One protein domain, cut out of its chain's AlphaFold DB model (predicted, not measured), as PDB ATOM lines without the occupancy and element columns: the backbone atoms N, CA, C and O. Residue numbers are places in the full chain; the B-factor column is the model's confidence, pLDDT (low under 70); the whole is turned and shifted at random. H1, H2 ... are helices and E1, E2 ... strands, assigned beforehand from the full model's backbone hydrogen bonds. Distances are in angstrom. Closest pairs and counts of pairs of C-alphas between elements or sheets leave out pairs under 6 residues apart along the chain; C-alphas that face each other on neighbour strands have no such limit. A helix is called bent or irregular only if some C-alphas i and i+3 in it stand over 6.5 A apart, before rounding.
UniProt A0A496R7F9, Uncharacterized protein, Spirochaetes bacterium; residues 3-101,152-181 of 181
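This is residues 3 to 101 and 152 to 181 of the 181 residues of an uncharacterized protein of Spirochaetes bacterium (UniProt A0A496R7F9). A small three-stranded sheet, E1 E3 E2, has one long helix, H1, running along one of its faces, and the small hairpin E4 and E5 sits on the other side of H1 from the sheet; at the far end of H1 a second helix, H2, stands crosswise to it, with the little hairpin E6 and E7 beside H2. Long links join H1 to E2 and H2 to E4, and near the end of the printed part residues 179 to 180 pair antiparallel with residues 153 to 154. The printed part has 129 residues, with two named helices and seven named strands in the order E1 H1 E2 E3 H2 E4 E5 E6 E7; the three sheets are antiparallel and the class is mixed, helices and strands, with 62 residues, under half, in named elements. It is compact, with a radius of gyration of the C-alphas of 14.8 A and spans of 43 by 39 by 22 A.

Find C-alpha 3 at (13.839, -6.126, -36.660), where E1, residues 3 to 7, begins its 13.6 A. H1 follows at once, residues 8 to 25, 26.2 A long; it is irregular, with C-alphas 9 and 12 7.5 A apart. E2 is residues 37 to 43, 16.8 A, and E3 residues 46 to 51, 16.6 A. H2, residues 62 to 75, runs 20.0 A from C-alpha 62 at (33.000, -16.544, -54.083). Then come four short strands: E4, residues 87 to 89; E5, 92 to 94; E6, 163 to 165; and E7, 171 to 173, ending at (23.685, -15.868, -44.453).

Start at the sheet: inner strand E3 is antiparallel to E1, with N 4 and O 49 2.9 A apart, and to E2 in a hairpin, with N 50 and O 39 2.7 A apart. H1 is on this sheet at a height of 8.5 A, in two layers, a helix on one face of a sheet; it lies over E3, and only just over E2 with 3 C-alphas, and runs along the strands at 3 degrees to E3 on the local plane. E1, H1 and E2 make a split strand-helix-strand unit, two strands running the same way with E3 between them, and its crossover is right-handed. Look next at Ser 16 and Asn 87, the closest C-alphas of H1 and E4, 5.2 A apart; the hairpin E4 and E5 has N 89 and O 92 at 2.8 A. H1 and H2 are close but not clearly touching, about perpendicular at 89 degrees, with the C-alphas of Leu 24 and Leu 72 closest at 7.4 A. Phe 65 and Gly 171 have the closest C-alphas of H2 and E7, 5.1 A apart, and in the hairpin E6 and E7 N 172 and O 164 are 2.7 A apart. In H2 every O i to N i+4 pair is within hydrogen-bond range; in H1 11 of 14 are.

The C-alphas farthest apart, those of Gly 44 and Glu 63, are 44.6 A apart. Residues 102 to 151 are not printed, and C-alphas 101 and 152 stand 13.1 A apart across that cut. The links H1 to E2 and H2 to E4 are long. Mean pLDDT of the printed part is 85.7, and residues 169 to 172 and 174 to 181 are under 70.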
ATOM      1  N   LEU A   3      15.163  -5.641 -37.053       94.25
ATOM      2  CA  LEU A   3      13.839  -6.126 -36.660       94.25
ATOM      3  C   LEU A   3      13.070  -6.548 -37.914       94.25
ATOM      4  O   LEU A   3      12.901  -5.746 -38.831       94.25
ATOM      5  N   LYS A   4      12.595  -7.791 -37.934       92.75
ATOM      6  CA  LYS A   4      11.564  -8.258 -38.865       92.75
ATOM      7  C   LYS A   4      10.224  -8.222 -38.144       92.75
ATOM      8  O   LYS A   4      10.152  -8.655 -36.999       92.75
ATOM      9  N   GLU A   5       9.184  -7.751 -38.817       95.06
ATOM     10  CA  GLU A   5       7.824  -7.687 -38.282       95.06
ATOM     11  C   GLU A   5       6.828  -8.184 -39.332       95.06
ATOM     12  O   GLU A   5       7.045  -8.034 -40.537       95.06
ATOM     13  N   ASN A   6       5.753  -8.827 -38.880       93.94
ATOM     14  CA  ASN A   6       4.649  -9.264 -39.727       93.94
ATOM     15  C   ASN A   6       3.367  -9.444 -38.897       93.94
ATOM     16  O   ASN A   6       3.386  -9.277 -37.682       93.94
ATOM     17  N   ARG A   7       2.261  -9.852 -39.526       94.81
ATOM     18  CA  ARG A   7       1.007 -10.213 -38.842       94.81
ATOM     19  C   ARG A   7       1.214 -11.269 -37.744       94.81
ATOM     20  O   ARG A   7       2.073 -12.149 -37.848       94.81
ATOM     21  N   GLY A   8       0.425 -11.194 -36.678       92.25
ATOM     22  CA  GLY A   8       0.624 -11.961 -35.448       92.25
ATOM     23  C   GLY A   8       0.491 -13.478 -35.600       92.25
ATOM     24  O   GLY A   8       1.117 -14.229 -34.850       92.25
ATOM     25  N   ASP A   9      -0.296 -13.978 -36.549       91.62
ATOM     26  CA  ASP A   9      -0.440 -15.412 -36.856       91.62
ATOM     27  C   ASP A   9       0.789 -16.011 -37.568       91.62
ATOM     28  O   ASP A   9       0.919 -17.234 -37.646       91.62
ATOM     29  N   LEU A  10       1.736 -15.178 -38.015       90.81
ATOM     30  CA  LEU A  10       3.033 -15.621 -38.531       90.81
ATOM     31  C   LEU A  10       4.107 -15.772 -37.445       90.81
ATOM     32  O   LEU A  10       5.241 -16.091 -37.784       90.81
ATOM     33  N   LEU A  11       3.758 -15.674 -36.156       92.12
ATOM     34  CA  LEU A  11       4.680 -15.962 -35.048       92.12
ATOM     35  C   LEU A  11       5.472 -17.278 -35.224       92.12
ATOM     36  O   LEU A  11       6.687 -17.240 -35.029       92.12
ATOM     37  N   PRO A  12       4.864 -18.408 -35.660       90.06
ATOM     38  CA  PRO A  12       5.618 -19.645 -35.868       90.06
ATOM     39  C   PRO A  12       6.735 -19.521 -36.917       90.06
ATOM     40  O   PRO A  12       7.737 -20.213 -36.837       90.06
ATOM     41  N   MET A  13       6.595 -18.622 -37.899       89.19
ATOM     42  CA  MET A  13       7.651 -18.358 -38.885       89.19
ATOM     43  C   MET A  13       8.895 -17.770 -38.209       89.19
ATOM     44  O   MET A  13      10.007 -18.204 -38.495       89.19
ATOM     45  N   PHE A  14       8.707 -16.811 -37.299       91.56
ATOM     46  CA  PHE A  14       9.807 -16.155 -36.594       91.56
ATOM     47  C   PHE A  14      10.453 -17.047 -35.534       91.56
ATOM     48  O   PHE A  14      11.675 -16.999 -35.382       91.56
ATOM     49  N   SER A  15       9.680 -17.897 -34.847       91.75
ATOM     50  CA  SER A  15      10.258 -18.893 -33.937       91.75
ATOM     51  C   SER A  15      11.108 -19.915 -34.697       91.75
ATOM     52  O   SER A  15      12.259 -20.136 -34.328       91.75
ATOM     53  N   SER A  16      10.601 -20.454 -35.815       89.81
ATOM     54  CA  SER A  16      11.349 -21.383 -36.675       89.81
ATOM     55  C   SER A  16      12.611 -20.755 -37.266       89.81
ATOM     56  O   SER A  16      13.662 -21.393 -37.313       89.81
ATOM     57  N   GLU A  17      12.539 -19.499 -37.715       90.81
ATOM     58  CA  GLU A  17      13.713 -18.788 -38.222       90.81
ATOM     59  C   GLU A  17      14.752 -18.569 -37.112       90.81
ATOM     60  O   GLU A  17      15.941 -18.798 -37.328       90.81
ATOM     61  N   SER A  18      14.318 -18.200 -35.902       92.69
ATOM     62  CA  SER A  18      15.211 -18.078 -34.747       92.69
ATOM     63  C   SER A  18      15.925 -19.396 -34.437       92.69
ATOM     64  O   SER A  18      17.134 -19.394 -34.205       92.69
ATOM     65  N   GLU A  19      15.214 -20.523 -34.432       92.00
ATOM     66  CA  GLU A  19      15.814 -21.850 -34.229       92.00
ATOM     67  C   GLU A  19      16.821 -22.188 -35.331       92.00
ATOM     68  O   GLU A  19      17.912 -22.696 -35.054       92.00
ATOM     69  N   GLY A  20      16.490 -21.849 -36.578       91.06
ATOM     70  CA  GLY A  20      17.372 -22.061 -37.713       91.06
ATOM     71  C   GLY A  20      18.675 -21.269 -37.615       91.06
ATOM     72  O   GLY A  20      19.750 -21.845 -37.812       91.06
ATOM     73  N   LEU A  21      18.592 -19.988 -37.251       91.56
ATOM     74  CA  LEU A  21      19.750 -19.117 -37.037       91.56
ATOM     75  C   LEU A  21      20.643 -19.627 -35.900       91.56
ATOM     76  O   LEU A  21      21.866 -19.657 -36.046       91.56
ATOM     77  N   LEU A  22      20.048 -20.071 -34.787       92.50
ATOM     78  CA  LEU A  22      20.796 -20.659 -33.671       92.50
ATOM     79  C   LEU A  22      21.527 -21.935 -34.094       92.50
ATOM     80  O   LEU A  22      22.705 -22.097 -33.773       92.50
ATOM     81  N   ALA A  23      20.863 -22.814 -34.851       91.81
ATOM     82  CA  ALA A  23      21.482 -24.040 -35.339       91.81
ATOM     83  C   ALA A  23      22.674 -23.745 -36.261       91.81
ATOM     84  O   ALA A  23      23.757 -24.283 -36.038       91.81
ATOM     85  N   LEU A  24      22.526 -22.850 -37.245       90.81
ATOM     86  CA  LEU A  24      23.642 -22.480 -38.127       90.81
ATOM     87  C   LEU A  24      24.783 -21.804 -37.360       90.81
ATOM     88  O   LEU A  24      25.947 -22.115 -37.599       90.81
ATOM     89  N   GLY A  25      24.458 -20.929 -36.403       90.81
ATOM     90  CA  GLY A  25      25.447 -20.268 -35.550       90.81
ATOM     91  C   GLY A  25      26.253 -21.238 -34.679       90.81
ATOM     92  O   GLY A  25      27.380 -20.927 -34.296       90.81
ATOM     93  N   SER A  26      25.719 -22.432 -34.401       90.69
ATOM     94  CA  SER A  26      26.407 -23.458 -33.607       90.69
ATOM     95  C   SER A  26      27.492 -24.229 -34.372       90.69
ATOM     96  O   SER A  26      28.315 -24.892 -33.744       90.69
ATOM     97  N   ALA A  27      27.561 -24.103 -35.705       85.38
ATOM     98  CA  ALA A  27      28.529 -24.818 -36.544       85.38
ATOM     99  C   ALA A  27      29.998 -24.368 -36.360       85.38
ATOM    100  O   ALA A  27      30.904 -24.938 -36.968       85.38
ATOM    101  N   GLY A  28      30.266 -23.379 -35.503       78.69
ATOM    102  CA  GLY A  28      31.614 -23.038 -35.046       78.69
ATOM    103  C   GLY A  28      32.453 -22.201 -36.021       78.69
ATOM    104  O   GLY A  28      31.963 -21.611 -36.983       78.69
ATOM    105  N   GLY A  29      33.752 -22.096 -35.721       77.50
ATOM    106  CA  GLY A  29      34.672 -21.170 -36.384       77.50
ATOM    107  C   GLY A  29      34.931 -21.499 -37.857       77.50
ATOM    108  O   GLY A  29      35.293 -22.620 -38.199       77.50
ATOM    109  N   GLY A  30      34.794 -20.490 -38.723       81.38
ATOM    110  CA  GLY A  30      35.065 -20.586 -40.164       81.38
ATOM    111  C   GLY A  30      33.831 -20.828 -41.039       81.38
ATOM    112  O   GLY A  30      33.923 -20.646 -42.251       81.38
ATOM    113  N   ALA A  31      32.683 -21.165 -40.442       86.88
ATOM    114  CA  ALA A  31      31.387 -21.142 -41.119       86.88
ATOM    115  C   ALA A  31      30.981 -19.699 -41.508       86.88
ATOM    116  O   ALA A  31      31.555 -18.736 -40.976       86.88
ATOM    117  N   PRO A  32      30.008 -19.517 -42.426       86.94
ATOM    118  CA  PRO A  32      29.494 -18.196 -42.760       86.94
ATOM    119  C   PRO A  32      28.971 -17.493 -41.502       86.94
ATOM    120  O   PRO A  32      28.320 -18.147 -40.684       86.94
ATOM    121  N   PRO A  33      29.203 -16.181 -41.325       86.75
ATOM    122  CA  PRO A  33      28.561 -15.440 -40.253       86.75
ATOM    123  C   PRO A  33      27.034 -15.514 -40.390       86.75
ATOM    124  O   PRO A  33      26.480 -15.380 -41.485       86.75
ATOM    125  N   VAL A  34      26.375 -15.718 -39.252       89.38
ATOM    126  CA  VAL A  34      24.921 -15.836 -39.107       89.38
ATOM    127  C   VAL A  34      24.467 -14.772 -38.103       89.38
ATOM    128  O   VAL A  34      25.086 -14.672 -37.037       89.38
ATOM    129  N   PRO A  35      23.428 -13.964 -38.384       90.25
ATOM    130  CA  PRO A  35      22.916 -13.015 -37.407       90.25
ATOM    131  C   PRO A  35      22.352 -13.765 -36.205       90.25
ATOM    132  O   PRO A  35      21.524 -14.666 -36.338       90.25
ATOM    133  N   ARG A  36      22.788 -13.379 -35.007       92.81
ATOM    134  CA  ARG A  36      22.283 -13.982 -33.780       92.81
ATOM    135  C   ARG A  36      20.864 -13.474 -33.514       92.81
ATOM    136  O   ARG A  36      20.674 -12.255 -33.449       92.81
ATOM    137  N   PRO A  37      19.875 -14.361 -33.322       95.12
ATOM    138  CA  PRO A  37      18.563 -13.944 -32.863       95.12
ATOM    139  C   PRO A  37      18.666 -13.468 -31.409       95.12
ATOM    140  O   PRO A  37      19.350 -14.071 -30.581       95.12
ATOM    141  N   LEU A  38      18.015 -12.346 -31.116       96.69
ATOM    142  CA  LEU A  38      18.026 -11.681 -29.813       96.69
ATOM    143  C   LEU A  38      16.703 -11.885 -29.078       96.69
ATOM    144  O   LEU A  38      16.705 -12.142 -27.878       96.69
ATOM    145  N   ALA A  39      15.586 -11.765 -29.795       96.88
ATOM    146  CA  ALA A  39      14.244 -11.985 -29.272       96.88
ATOM    147  C   ALA A  39      13.265 -12.221 -30.425       96.88
ATOM    148  O   ALA A  39      13.461 -11.707 -31.521       96.88
ATOM    149  N   TRP A  40      12.179 -12.936 -30.169       96.62
ATOM    150  CA  TRP A  40      11.024 -13.013 -31.058       96.62
ATOM    151  C   TRP A  40       9.761 -13.110 -30.209       96.62
ATOM    152  O   TRP A  40       9.820 -13.518 -29.047       96.62
ATOM    153  N   GLY A  41       8.623 -12.699 -30.753       97.19
ATOM    154  CA  GLY A  41       7.393 -12.644 -29.973       97.19
ATOM    155  C   GLY A  41       6.234 -11.999 -30.712       97.19
ATOM    156  O   GLY A  41       6.305 -11.754 -31.915       97.19
ATOM    157  N   ARG A  42       5.157 -11.748 -29.969       97.25
ATOM    158  CA  ARG A  42       4.026 -10.932 -30.413       97.25
ATOM    159  C   ARG A  42       4.079  -9.559 -29.766       97.25
ATOM    160  O   ARG A  42       4.432  -9.455 -28.594       97.25
ATOM    161  N   ASP A  43       3.678  -8.558 -30.532       95.31
ATOM    162  CA  ASP A  43       3.414  -7.203 -30.065       95.31
ATOM    163  C   ASP A  43       2.078  -6.741 -30.665       95.31
ATOM    164  O   ASP A  43       1.961  -6.531 -31.873       95.31
ATOM    165  N   GLY A  44       1.032  -6.703 -29.837       94.06
ATOM    166  CA  GLY A  44      -0.345  -6.497 -30.291       94.06
ATOM    167  C   GLY A  44      -0.772  -7.507 -31.365       94.06
ATOM    168  O   GLY A  44      -0.714  -8.720 -31.159       94.06
ATOM    169  N   GLU A  45      -1.192  -6.986 -32.520       95.62
ATOM    170  CA  GLU A  45      -1.617  -7.767 -33.692       95.62
ATOM    171  C   GLU A  45      -0.446  -8.240 -34.567       95.62
ATOM    172  O   GLU A  45      -0.659  -8.944 -35.557       95.62
ATOM    173  N   ASN A  46       0.791  -7.880 -34.213       96.94
ATOM    174  CA  ASN A  46       1.990  -8.209 -34.968       96.94
ATOM    175  C   ASN A  46       2.828  -9.283 -34.263       96.94
ATOM    176  O   ASN A  46       2.689  -9.576 -33.075       96.94
ATOM    177  N   SER A  47       3.713  -9.909 -35.028       96.88
ATOM    178  CA  SER A  47       4.785 -10.776 -34.556       96.88
ATOM    179  C   SER A  47       6.121 -10.263 -35.073       96.88
ATOM    180  O   SER A  47       6.167  -9.587 -36.101       96.88
ATOM    181  N   PHE A  48       7.207 -10.571 -34.368       96.56
ATOM    182  CA  PHE A  48       8.523 -10.039 -34.700       96.56
ATOM    183  C   PHE A  48       9.670 -11.017 -34.442       96.56
ATOM    184  O   PHE A  48       9.558 -11.931 -33.623       96.56
ATOM    185  N   LEU A  49      10.803 -10.748 -35.097       95.69
ATOM    186  CA  LEU A  49      12.123 -11.313 -34.819       95.69
ATOM    187  C   LEU A  49      13.162 -10.186 -34.794       95.69
ATOM    188  O   LEU A  49      13.408  -9.518 -35.798       95.69
ATOM    189  N   LEU A  50      13.783  -9.989 -33.636       96.69
ATOM    190  CA  LEU A  50      14.905  -9.091 -33.407       96.69
ATOM    191  C   LEU A  50      16.210  -9.888 -33.477       96.69
ATOM    192  O   LEU A  50      16.356 -10.908 -32.804       96.69
ATOM    193  N   MET A  51      17.177  -9.401 -34.246       95.19
ATOM    194  CA  MET A  51      18.473 -10.052 -34.439       95.19
ATOM    195  C   MET A  51      19.620  -9.040 -34.568       95.19
ATOM    196  O   MET A  51      19.411  -7.824 -34.690       95.19
ATOM    197  N   ASP A  52      20.853  -9.539 -34.548       92.31
ATOM    198  CA  ASP A  52      22.020  -8.737 -34.907       92.31
ATOM    199  C   ASP A  52      21.881  -8.208 -36.345       92.31
ATOM    200  O   ASP A  52      21.431  -8.904 -37.252       92.31
ATOM    201  N   ALA A  53      22.247  -6.938 -36.556       86.44
ATOM    202  CA  ALA A  53      22.243  -6.375 -37.902       86.44
ATOM    203  C   ALA A  53      23.454  -6.910 -38.663       86.44
ATOM    204  O   ALA A  53      24.587  -6.731 -38.212       86.44
ATOM    205  N   VAL A  54      23.220  -7.520 -39.822       79.19
ATOM    206  CA  VAL A  54      24.311  -7.914 -40.709       79.19
ATOM    207  C   VAL A  54      24.772  -6.674 -41.465       79.19
ATOM    208  O   VAL A  54      23.988  -6.020 -42.151       79.19
ATOM    209  N   LYS A  55      26.044  -6.316 -41.315       77.56
ATOM    210  CA  LYS A  55      26.620  -5.188 -42.045       77.56
ATOM    211  C   LYS A  55      27.032  -5.638 -43.441       77.56
ATOM    212  O   LYS A  55      27.797  -6.590 -43.572       77.56
ATOM    213  N   THR A  56      26.515  -4.967 -44.466       72.31
ATOM    214  CA  THR A  56      26.836  -5.246 -45.871       72.31
ATOM    215  C   THR A  56      28.234  -4.744 -46.217       72.31
ATOM    216  O   THR A  56      28.552  -3.584 -45.961       72.31
ATOM    217  N   GLY A  57      29.026  -5.578 -46.877       74.94
ATOM    218  CA  GLY A  57      30.293  -5.215 -47.500       74.94
ATOM    219  C   GLY A  57      30.351  -5.653 -48.960       74.94
ATOM    220  O   GLY A  57      29.329  -5.877 -49.612       74.94
ATOM    221  N   ARG A  58      31.569  -5.793 -49.480       73.62
ATOM    222  CA  ARG A  58      31.829  -6.380 -50.798       73.62
ATOM    223  C   ARG A  58      32.415  -7.768 -50.600       73.62
ATOM    224  O   ARG A  58      33.267  -7.943 -49.738       73.62
ATOM    225  N   LEU A  59      31.974  -8.742 -51.393       74.38
ATOM    226  CA  LEU A  59      32.524 -10.087 -51.291       74.38
ATOM    227  C   LEU A  59      33.982 -10.069 -51.750       74.38
ATOM    228  O   LEU A  59      34.271  -9.592 -52.848       74.38
ATOM    229  N   ASP A  60      34.874 -10.625 -50.937       72.31
ATOM    230  CA  ASP A  60      36.274 -10.788 -51.326       72.31
ATOM    231  C   ASP A  60      36.419 -11.794 -52.470       72.31
ATOM    232  O   ASP A  60      37.129 -11.555 -53.441       72.31
ATOM    233  N   SER A  61      35.776 -12.956 -52.322       77.81
ATOM    234  CA  SER A  61      35.793 -14.044 -53.297       77.81
ATOM    235  C   SER A  61      34.641 -15.018 -53.045       77.81
ATOM    236  O   SER A  61      34.397 -15.424 -51.905       77.81
ATOM    237  N   GLY A  62      33.976 -15.449 -54.121       83.56
ATOM    238  CA  GLY A  62      33.000 -16.544 -54.083       83.56
ATOM    239  C   GLY A  62      33.598 -17.854 -53.569       83.56
ATOM    240  O   GLY A  62      32.919 -18.611 -52.882       83.56
ATOM    241  N   GLU A  63      34.889 -18.079 -53.812       87.88
ATOM    242  CA  GLU A  63      35.617 -19.256 -53.332       87.88
ATOM    243  C   GLU A  63      35.695 -19.292 -51.801       87.88
ATOM    244  O   GLU A  63      35.425 -20.325 -51.194       87.88
ATOM    245  N   LYS A  64      35.981 -18.150 -51.156       85.19
ATOM    246  CA  LYS A  64      36.014 -18.055 -49.686       85.19
ATOM    247  C   LYS A  64      34.645 -18.363 -49.081       85.19
ATOM    248  O   LYS A  64      34.564 -19.058 -48.069       85.19
ATOM    249  N   PHE A  65      33.573 -17.869 -49.702       86.88
ATOM    250  CA  PHE A  65      32.216 -18.177 -49.255       86.88
ATOM    251  C   PHE A  65      31.893 -19.667 -49.431       86.88
ATOM    252  O   PHE A  65      31.445 -20.305 -48.480       86.88
ATOM    253  N   GLY A  66      32.219 -20.251 -50.587       90.38
ATOM    254  CA  GLY A  66      32.087 -21.691 -50.824       90.38
ATOM    255  C   GLY A  66      32.851 -22.539 -49.801       90.38
ATOM    256  O   GLY A  66      32.293 -23.481 -49.241       90.38
ATOM    257  N   ALA A  67      34.091 -22.162 -49.477       90.94
ATOM    258  CA  ALA A  67      34.888 -22.829 -48.448       90.94
ATOM    259  C   ALA A  67      34.240 -22.728 -47.056       90.94
ATOM    260  O   ALA A  67      34.197 -23.715 -46.323       90.94
ATOM    261  N   SER A  68      33.680 -21.566 -46.702       90.06
ATOM    262  CA  SER A  68      32.954 -21.408 -45.436       90.06
ATOM    263  C   SER A  68      31.679 -22.259 -45.377       90.06
ATOM    264  O   SER A  68      31.417 -22.893 -44.358       90.06
ATOM    265  N   LEU A  69      30.925 -22.373 -46.478       92.00
ATOM    266  CA  LEU A  69      29.761 -23.265 -46.566       92.00
ATOM    267  C   LEU A  69      30.157 -24.738 -46.411       92.00
ATOM    268  O   LEU A  69      29.472 -25.492 -45.726       92.00
ATOM    269  N   ALA A  70      31.286 -25.149 -46.991       92.12
ATOM    270  CA  ALA A  70      31.804 -26.499 -46.797       92.12
ATOM    271  C   ALA A  70      32.145 -26.779 -45.320       92.12
ATOM    272  O   ALA A  70      31.888 -27.880 -44.831       92.12
ATOM    273  N   LEU A  71      32.679 -25.786 -44.594       92.38
ATOM    274  CA  LEU A  71      32.918 -25.890 -43.149       92.38
ATOM    275  C   LEU A  71      31.610 -25.982 -42.357       92.38
ATOM    276  O   LEU A  71      31.511 -26.826 -41.471       92.38
ATOM    277  N   LEU A  72      30.598 -25.183 -42.708       92.50
ATOM    278  CA  LEU A  72      29.258 -25.281 -42.123       92.50
ATOM    279  C   LEU A  72      28.701 -26.706 -42.254       92.50
ATOM    280  O   LEU A  72      28.321 -27.306 -41.251       92.50
ATOM    281  N   HIS A  73      28.704 -27.264 -43.467       92.56
ATOM    282  CA  HIS A  73      28.183 -28.611 -43.716       92.56
ATOM    283  C   HIS A  73      28.968 -29.679 -42.938       92.56
ATOM    284  O   HIS A  73      28.380 -30.567 -42.325       92.56
ATOM    285  N   ARG A  74      30.301 -29.566 -42.906       91.50
ATOM    286  CA  ARG A  74      31.174 -30.521 -42.208       91.50
ATOM    287  C   ARG A  74      31.002 -30.488 -40.692       91.50
ATOM    288  O   ARG A  74      31.020 -31.544 -40.063       91.50
ATOM    289  N   ASN A  75      30.862 -29.300 -40.113       91.94
ATOM    290  CA  ASN A  75      30.736 -29.134 -38.668       91.94
ATOM    291  C   ASN A  75      29.312 -29.434 -38.186       91.94
ATOM    292  O   ASN A  75      29.126 -29.941 -37.084       91.94
ATOM    293  N   GLY A  76      28.307 -29.162 -39.018       89.75
ATOM    294  CA  GLY A  76      26.902 -29.419 -38.728       89.75
ATOM    295  C   GLY A  76      26.441 -30.827 -39.100       89.75
ATOM    296  O   GLY A  76      25.373 -30.959 -39.681       89.75
ATOM    297  N   ARG A  77      27.209 -31.884 -38.826       91.19
ATOM    298  CA  ARG A  77      26.760 -33.258 -39.126       91.19
ATOM    299  C   ARG A  77      25.744 -33.772 -38.106       91.19
ATOM    300  O   ARG A  77      25.835 -33.469 -36.919       91.19
ATOM    301  N   SER A  78      24.814 -34.599 -38.575       91.31
ATOM    302  CA  SER A  78      23.809 -35.304 -37.772       91.31
ATOM    303  C   SER A  78      23.813 -36.797 -38.110       91.31
ATOM    304  O   SER A  78      24.356 -37.207 -39.131       91.31
ATOM    305  N   GLU A  79      23.201 -37.611 -37.250       91.62
ATOM    306  CA  GLU A  79      22.921 -39.030 -37.529       91.62
ATOM    307  C   GLU A  79      21.610 -39.226 -38.300       91.62
ATOM    308  O   GLU A  79      21.392 -40.262 -38.917       91.62
ATOM    309  N   LEU A  80      20.715 -38.236 -38.253       92.81
ATOM    310  CA  LEU A  80      19.388 -38.294 -38.862       92.81
ATOM    311  C   LEU A  80      19.178 -37.112 -39.805       92.81
ATOM    312  O   LEU A  80      19.564 -35.979 -39.491       92.81
ATOM    313  N   CYS A  81      18.505 -37.375 -40.925       93.00
ATOM    314  CA  CYS A  81      17.908 -36.338 -41.763       93.00
ATOM    315  C   CYS A  81      16.752 -35.677 -41.007       93.00
ATOM    316  O   CYS A  81      16.190 -36.278 -40.092       93.00
ATOM    317  N   GLY A  82      16.361 -34.469 -41.408       92.38
ATOM    318  CA  GLY A  82      15.272 -33.723 -40.772       92.38
ATOM    319  C   GLY A  82      15.766 -32.624 -39.846       92.38
ATOM    320  O   GLY A  82      16.869 -32.114 -40.003       92.38
ATOM    321  N   PHE A  83      14.921 -32.186 -38.922       91.19
ATOM    322  CA  PHE A  83      15.221 -31.118 -37.966       91.19
ATOM    323  C   PHE A  83      14.258 -31.233 -36.780       91.19
ATOM    324  O   PHE A  83      13.141 -31.713 -36.947       91.19
ATOM    325  N   GLN A  84      14.683 -30.833 -35.579       85.75
ATOM    326  CA  GLN A  84      13.834 -30.963 -34.384       85.75
ATOM    327  C   GLN A  84      12.659 -29.977 -34.382       85.75
ATOM    328  O   GLN A  84      11.604 -30.291 -33.836       85.75
ATOM    329  N   GLY A  85      12.839 -28.812 -35.003       80.62
ATOM    330  CA  GLY A  85      11.806 -27.793 -35.146       80.62
ATOM    331  C   GLY A  85      11.012 -27.921 -36.443       80.62
ATOM    332  O   GLY A  85      11.505 -28.397 -37.476       80.62
ATOM    333  N   GLU A  86       9.777 -27.429 -36.410       77.62
ATOM    334  CA  GLU A  86       9.051 -27.105 -37.635       77.62
ATOM    335  C   GLU A  86       9.767 -25.959 -38.355       77.62
ATOM    336  O   GLU A  86      10.306 -25.052 -37.722       77.62
ATOM    337  N   ASN A  87       9.771 -25.964 -39.685       82.50
ATOM    338  CA  ASN A  87      10.203 -24.808 -40.464       82.50
ATOM    339  C   ASN A  87       9.329 -24.645 -41.712       82.50
ATOM    340  O   ASN A  87       8.367 -25.388 -41.941       82.50
ATOM    341  N   ARG A  88       9.610 -23.595 -42.483       82.69
ATOM    342  CA  ARG A  88       8.853 -23.229 -43.679       82.69
ATOM    343  C   ARG A  88       9.800 -22.797 -44.788       82.69
ATOM    344  O   ARG A  88      10.785 -22.127 -44.499       82.69
ATOM    345  N   ILE A  89       9.434 -23.104 -46.035       81.50
ATOM    346  CA  ILE A  89      10.035 -22.549 -47.253       81.50
ATOM    347  C   ILE A  89       9.108 -21.531 -47.894       81.50
ATOM    348  O   ILE A  89       8.047 -21.860 -48.428       81.50
ATOM    349  N   GLY A  90       9.476 -20.256 -47.741       79.44
ATOM    350  CA  GLY A  90       8.534 -19.154 -47.894       79.44
ATOM    351  C   GLY A  90       7.343 -19.342 -46.949       79.44
ATOM    352  O   GLY A  90       7.504 -19.502 -45.741       79.44
ATOM    353  N   SER A  91       6.132 -19.374 -47.501       79.62
ATOM    354  CA  SER A  91       4.902 -19.637 -46.743       79.62
ATOM    355  C   SER A  91       4.567 -21.123 -46.582       79.62
ATOM    356  O   SER A  91       3.587 -21.455 -45.916       79.62
ATOM    357  N   THR A  92       5.310 -22.022 -47.229       85.81
ATOM    358  CA  THR A  92       4.965 -23.446 -47.293       85.81
ATOM    359  C   THR A  92       5.579 -24.196 -46.112       85.81
ATOM    360  O   THR A  92       6.793 -24.107 -45.929       85.81
ATOM    361  N   PRO A  93       4.799 -24.954 -45.319       87.69
ATOM    362  CA  PRO A  93       5.342 -25.822 -44.278       87.69
ATOM    363  C   PRO A  93       6.373 -26.800 -44.833       87.69
ATOM    364  O   PRO A  93       6.276 -27.236 -45.978       87.69
ATOM    365  N   GLN A  94       7.346 -27.173 -44.018       88.94
ATOM    366  CA  GLN A  94       8.285 -28.234 -44.342       88.94
ATOM    367  C   GLN A  94       8.233 -29.296 -43.261       88.94
ATOM    368  O   GLN A  94       8.418 -29.020 -42.076       88.94
ATOM    369  N   ASN A  95       7.986 -30.532 -43.685       90.44
ATOM    370  CA  ASN A  95       7.999 -31.656 -42.773       90.44
ATOM    371  C   ASN A  95       9.450 -32.040 -42.462       90.44
ATOM    372  O   ASN A  95      10.214 -32.415 -43.351       90.44
ATOM    373  N   ASN A  96       9.844 -31.919 -41.200       91.50
ATOM    374  CA  ASN A  96      11.201 -32.207 -40.742       91.50
ATOM    375  C   ASN A  96      11.302 -33.479 -39.914       91.50
ATOM    376  O   ASN A  96      12.311 -33.669 -39.231       91.50
ATOM    377  N   LYS A  97      10.286 -34.349 -39.988       92.69
ATOM    378  CA  LYS A  97      10.300 -35.654 -39.331       92.69
ATOM    379  C   LYS A  97      11.655 -36.322 -39.544       92.69
ATOM    380  O   LYS A  97      12.103 -36.489 -40.678       92.69
ATOM    381  N   GLN A  98      12.300 -36.675 -38.435       93.69
ATOM    382  CA  GLN A  98      13.636 -37.237 -38.494       93.69
ATOM    383  C   GLN A  98      13.609 -38.649 -39.072       93.69
ATOM    384  O   GLN A  98      12.763 -39.468 -38.705       93.69
ATOM    385  N   MET A  99      14.530 -38.923 -39.992       94.12
ATOM    386  CA  MET A  99      14.602 -40.181 -40.734       94.12
ATOM    387  C   MET A  99      16.061 -40.603 -40.904       94.12
ATOM    388  O   MET A  99      16.947 -39.760 -41.027       94.12
ATOM    389  N   GLN A 100      16.308 -41.912 -40.907       92.38
ATOM    390  CA  GLN A 100      17.654 -42.460 -41.100       92.38
ATOM    391  C   GLN A 100      18.069 -42.415 -42.573       92.38
ATOM    392  O   GLN A 100      19.175 -41.994 -42.891       92.38
ATOM    393  N   SER A 101      17.176 -42.817 -43.483       91.56
ATOM    394  CA  SER A 101      17.485 -42.824 -44.910       91.56
ATOM    395  C   SER A 101      17.260 -41.451 -45.527       91.56
ATOM    396  O   SER A 101      16.155 -40.903 -45.478       91.56
ATOM    397  N   SER A 152      24.121 -33.310 -43.387       92.31
ATOM    398  CA  SER A 152      24.743 -32.024 -43.076       92.31
ATOM    399  C   SER A 152      23.693 -30.958 -42.792       92.31
ATOM    400  O   SER A 152      22.639 -30.914 -43.425       92.31
ATOM    401  N   LEU A 153      24.000 -30.059 -41.860       92.56
ATOM    402  CA  LEU A 153      23.191 -28.888 -41.572       92.56
ATOM    403  C   LEU A 153      23.230 -27.951 -42.774       92.56
ATOM    404  O   LEU A 153      24.269 -27.386 -43.111       92.56
ATOM    405  N   LEU A 154      22.079 -27.766 -43.399       91.94
ATOM    406  CA  LEU A 154      21.898 -26.868 -44.521       91.94
ATOM    407  C   LEU A 154      21.235 -25.576 -44.072       91.94
ATOM    408  O   LEU A 154      20.318 -25.587 -43.257       91.94
ATOM    409  N   HIS A 155      21.609 -24.482 -44.730       89.69
ATOM    410  CA  HIS A 155      20.857 -23.226 -44.707       89.69
ATOM    411  C   HIS A 155      19.429 -23.374 -45.261       89.69
ATOM    412  O   HIS A 155      18.514 -22.657 -44.871       89.69
ATOM    413  N   GLY A 156      19.269 -24.268 -46.238       85.88
ATOM    414  CA  GLY A 156      17.999 -24.723 -46.790       85.88
ATOM    415  C   GLY A 156      17.242 -23.803 -47.750       85.88
ATOM    416  O   GLY A 156      16.383 -24.332 -48.455       85.88
ATOM    417  N   ASP A 157      17.600 -22.519 -47.845       87.88
ATOM    418  CA  ASP A 157      17.109 -21.574 -48.872       87.88
ATOM    419  C   ASP A 157      18.223 -20.670 -49.423       87.88
ATOM    420  O   ASP A 157      18.154 -19.446 -49.374       87.88
ATOM    421  N   LEU A 158      19.352 -21.250 -49.830       87.56
ATOM    422  CA  LEU A 158      20.518 -20.452 -50.212       87.56
ATOM    423  C   LEU A 158      20.468 -20.048 -51.694       87.56
ATOM    424  O   LEU A 158      20.910 -20.790 -52.565       87.56
ATOM    425  N   TRP A 159      19.968 -18.846 -51.970       84.25
ATOM    426  CA  TRP A 159      20.004 -18.194 -53.285       84.25
ATOM    427  C   TRP A 159      20.471 -16.738 -53.140       84.25
ATOM    428  O   TRP A 159      20.692 -16.270 -52.024       84.25
ATOM    429  N   GLY A 160      20.646 -16.011 -54.249       79.75
ATOM    430  CA  GLY A 160      21.249 -14.665 -54.260       79.75
ATOM    431  C   GLY A 160      20.607 -13.619 -53.333       79.75
ATOM    432  O   GLY A 160      21.267 -12.640 -53.009       79.75
ATOM    433  N   GLY A 161      19.361 -13.822 -52.891       79.62
ATOM    434  CA  GLY A 161      18.680 -12.951 -51.927       79.62
ATOM    435  C   GLY A 161      18.930 -13.276 -50.448       79.62
ATOM    436  O   GLY A 161      18.634 -12.443 -49.599       79.62
ATOM    437  N   ASN A 162      19.480 -14.452 -50.125       83.75
ATOM    438  CA  ASN A 162      19.585 -14.958 -48.746       83.75
ATOM    439  C   ASN A 162      21.020 -15.059 -48.214       83.75
ATOM    440  O   ASN A 162      21.249 -15.540 -47.100       83.75
ATOM    441  N   TRP A 163      21.990 -14.574 -48.982       84.06
ATOM    442  CA  TRP A 163      23.346 -14.352 -48.506       84.06
ATOM    443  C   TRP A 163      23.813 -12.958 -48.909       84.06
ATOM    444  O   TRP A 163      23.346 -12.378 -49.886       84.06
ATOM    445  N   MET A 164      24.737 -12.408 -48.135       81.44
ATOM    446  CA  MET A 164      25.342 -11.103 -48.383       81.44
ATOM    447  C   MET A 164      26.813 -11.142 -48.033       81.44
ATOM    448  O   MET A 164      27.234 -11.895 -47.163       81.44
ATOM    449  N   ALA A 165      27.606 -10.289 -48.665       79.38
ATOM    450  CA  ALA A 165      28.951 -10.043 -48.180       79.38
ATOM    451  C   ALA A 165      28.910  -9.245 -46.871       79.38
ATOM    452  O   ALA A 165      28.199  -8.245 -46.779       79.38
ATOM    453  N   GLY A 166      29.681  -9.685 -45.885       73.69
ATOM    454  CA  GLY A 166      30.006  -8.947 -44.674       73.69
ATOM    455  C   GLY A 166      31.099  -7.904 -44.916       73.69
ATOM    456  O   GLY A 166      31.816  -7.948 -45.917       73.69
ATOM    457  N   GLU A 167      31.248  -6.961 -43.983       73.06
ATOM    458  CA  GLU A 167      32.329  -5.955 -44.000       73.06
ATOM    459  C   GLU A 167      33.739  -6.567 -43.938       73.06
ATOM    460  O   GLU A 167      34.694  -5.959 -44.412       73.06
ATOM    461  N   ASP A 168      33.876  -7.774 -43.389       70.31
ATOM    462  CA  ASP A 168      35.133  -8.528 -43.326       70.31
ATOM    463  C   ASP A 168      35.469  -9.266 -44.636       70.31
ATOM    464  O   ASP A 168      36.398 -10.077 -44.676       70.31
ATOM    465  N   GLY A 169      34.686  -9.023 -45.693       64.00
ATOM    466  CA  GLY A 169      34.836  -9.658 -46.996       64.00
ATOM    467  C   GLY A 169      34.319 -11.099 -47.057       64.00
ATOM    468  O   GLY A 169      34.375 -11.719 -48.126       64.00
ATOM    469  N   ARG A 170      33.792 -11.651 -45.952       67.19
ATOM    470  CA  ARG A 170      33.218 -13.007 -45.896       67.19
ATOM    471  C   ARG A 170      31.740 -12.972 -46.271       67.19
ATOM    472  O   ARG A 170      31.019 -12.067 -45.879       67.19
ATOM    473  N   GLY A 171      31.257 -13.961 -47.020       67.12
ATOM    474  CA  GLY A 171      29.819 -14.107 -47.260       67.12
ATOM    475  C   GLY A 171      29.115 -14.622 -46.003       67.12
ATOM    476  O   GLY A 171      29.518 -15.653 -45.476       67.12
ATOM    477  N   GLY A 172      28.094 -13.916 -45.527       67.25
ATOM    478  CA  GLY A 172      27.190 -14.314 -44.449       67.25
ATOM    479  C   GLY A 172      25.804 -14.689 -44.961       67.25
ATOM    480  O   GLY A 172      25.407 -14.298 -46.059       67.25
ATOM    481  N   VAL A 173      25.062 -15.442 -44.155       73.75
ATOM    482  CA  VAL A 173      23.685 -15.868 -44.453       73.75
ATOM    483  C   VAL A 173      22.689 -15.082 -43.599       73.75
ATOM    484  O   VAL A 173      22.996 -14.757 -42.457       73.75
ATOM    485  N   ILE A 174      21.522 -14.731 -44.150       59.66
ATOM    486  CA  ILE A 174      20.645 -13.679 -43.578       59.66
ATOM    487  C   ILE A 174      19.241 -14.188 -43.218       59.66
ATOM    488  O   ILE A 174      18.540 -13.569 -42.419       59.66
ATOM    489  N   SER A 175      18.787 -15.282 -43.832       58.75
ATOM    490  CA  SER A 175      17.407 -15.766 -43.698       58.75
ATOM    491  C   SER A 175      17.366 -17.272 -43.850       58.75
ATOM    492  O   SER A 175      17.672 -17.769 -44.923       58.75
ATOM    493  N   THR A 176      16.973 -18.004 -42.812       58.53
ATOM    494  CA  THR A 176      17.308 -19.430 -42.723       58.53
ATOM    495  C   THR A 176      16.112 -20.358 -42.801       58.53
ATOM    496  O   THR A 176      15.084 -20.121 -42.171       58.53
ATOM    497  N   ILE A 177      16.335 -21.498 -43.449       58.19
ATOM    498  CA  ILE A 177      15.514 -22.701 -43.359       58.19
ATOM    499  C   ILE A 177      16.421 -23.862 -42.955       58.19
ATOM    500  O   ILE A 177      16.842 -24.679 -43.779       58.19
ATOM    501  N   SER A 178      16.765 -23.945 -41.678       56.41
ATOM    502  CA  SER A 178      17.741 -24.948 -41.261       56.41
ATOM    503  C   SER A 178      17.158 -26.354 -41.309       56.41
ATOM    504  O   SER A 178      16.072 -26.605 -40.790       56.41
ATOM    505  N   ARG A 179      17.877 -27.279 -41.946       55.78
ATOM    506  CA  ARG A 179      17.538 -28.710 -41.970       55.78
ATOM    507  C   ARG A 179      18.789 -29.559 -42.121       55.78
ATOM    508  O   ARG A 179      19.747 -29.100 -42.732       55.78
ATOM    509  N   TYR A 180      18.744 -30.800 -41.657       57.84
ATOM    510  CA  TYR A 180      19.747 -31.805 -41.985       57.84
ATOM    511  C   TYR A 180      19.293 -32.604 -43.205       57.84
ATOM    512  O   TYR A 180      18.170 -33.121 -43.230       57.84
ATOM    513  N   SER A 181      20.144 -32.682 -44.225       60.00
ATOM    514  CA  SER A 181      19.944 -33.540 -45.397       60.00
ATOM    515  C   SER A 181      21.266 -33.852 -46.079       60.00
ATOM    516  O   SER A 181      22.316 -33.720 -45.424       60.00
TER     517      SER A 181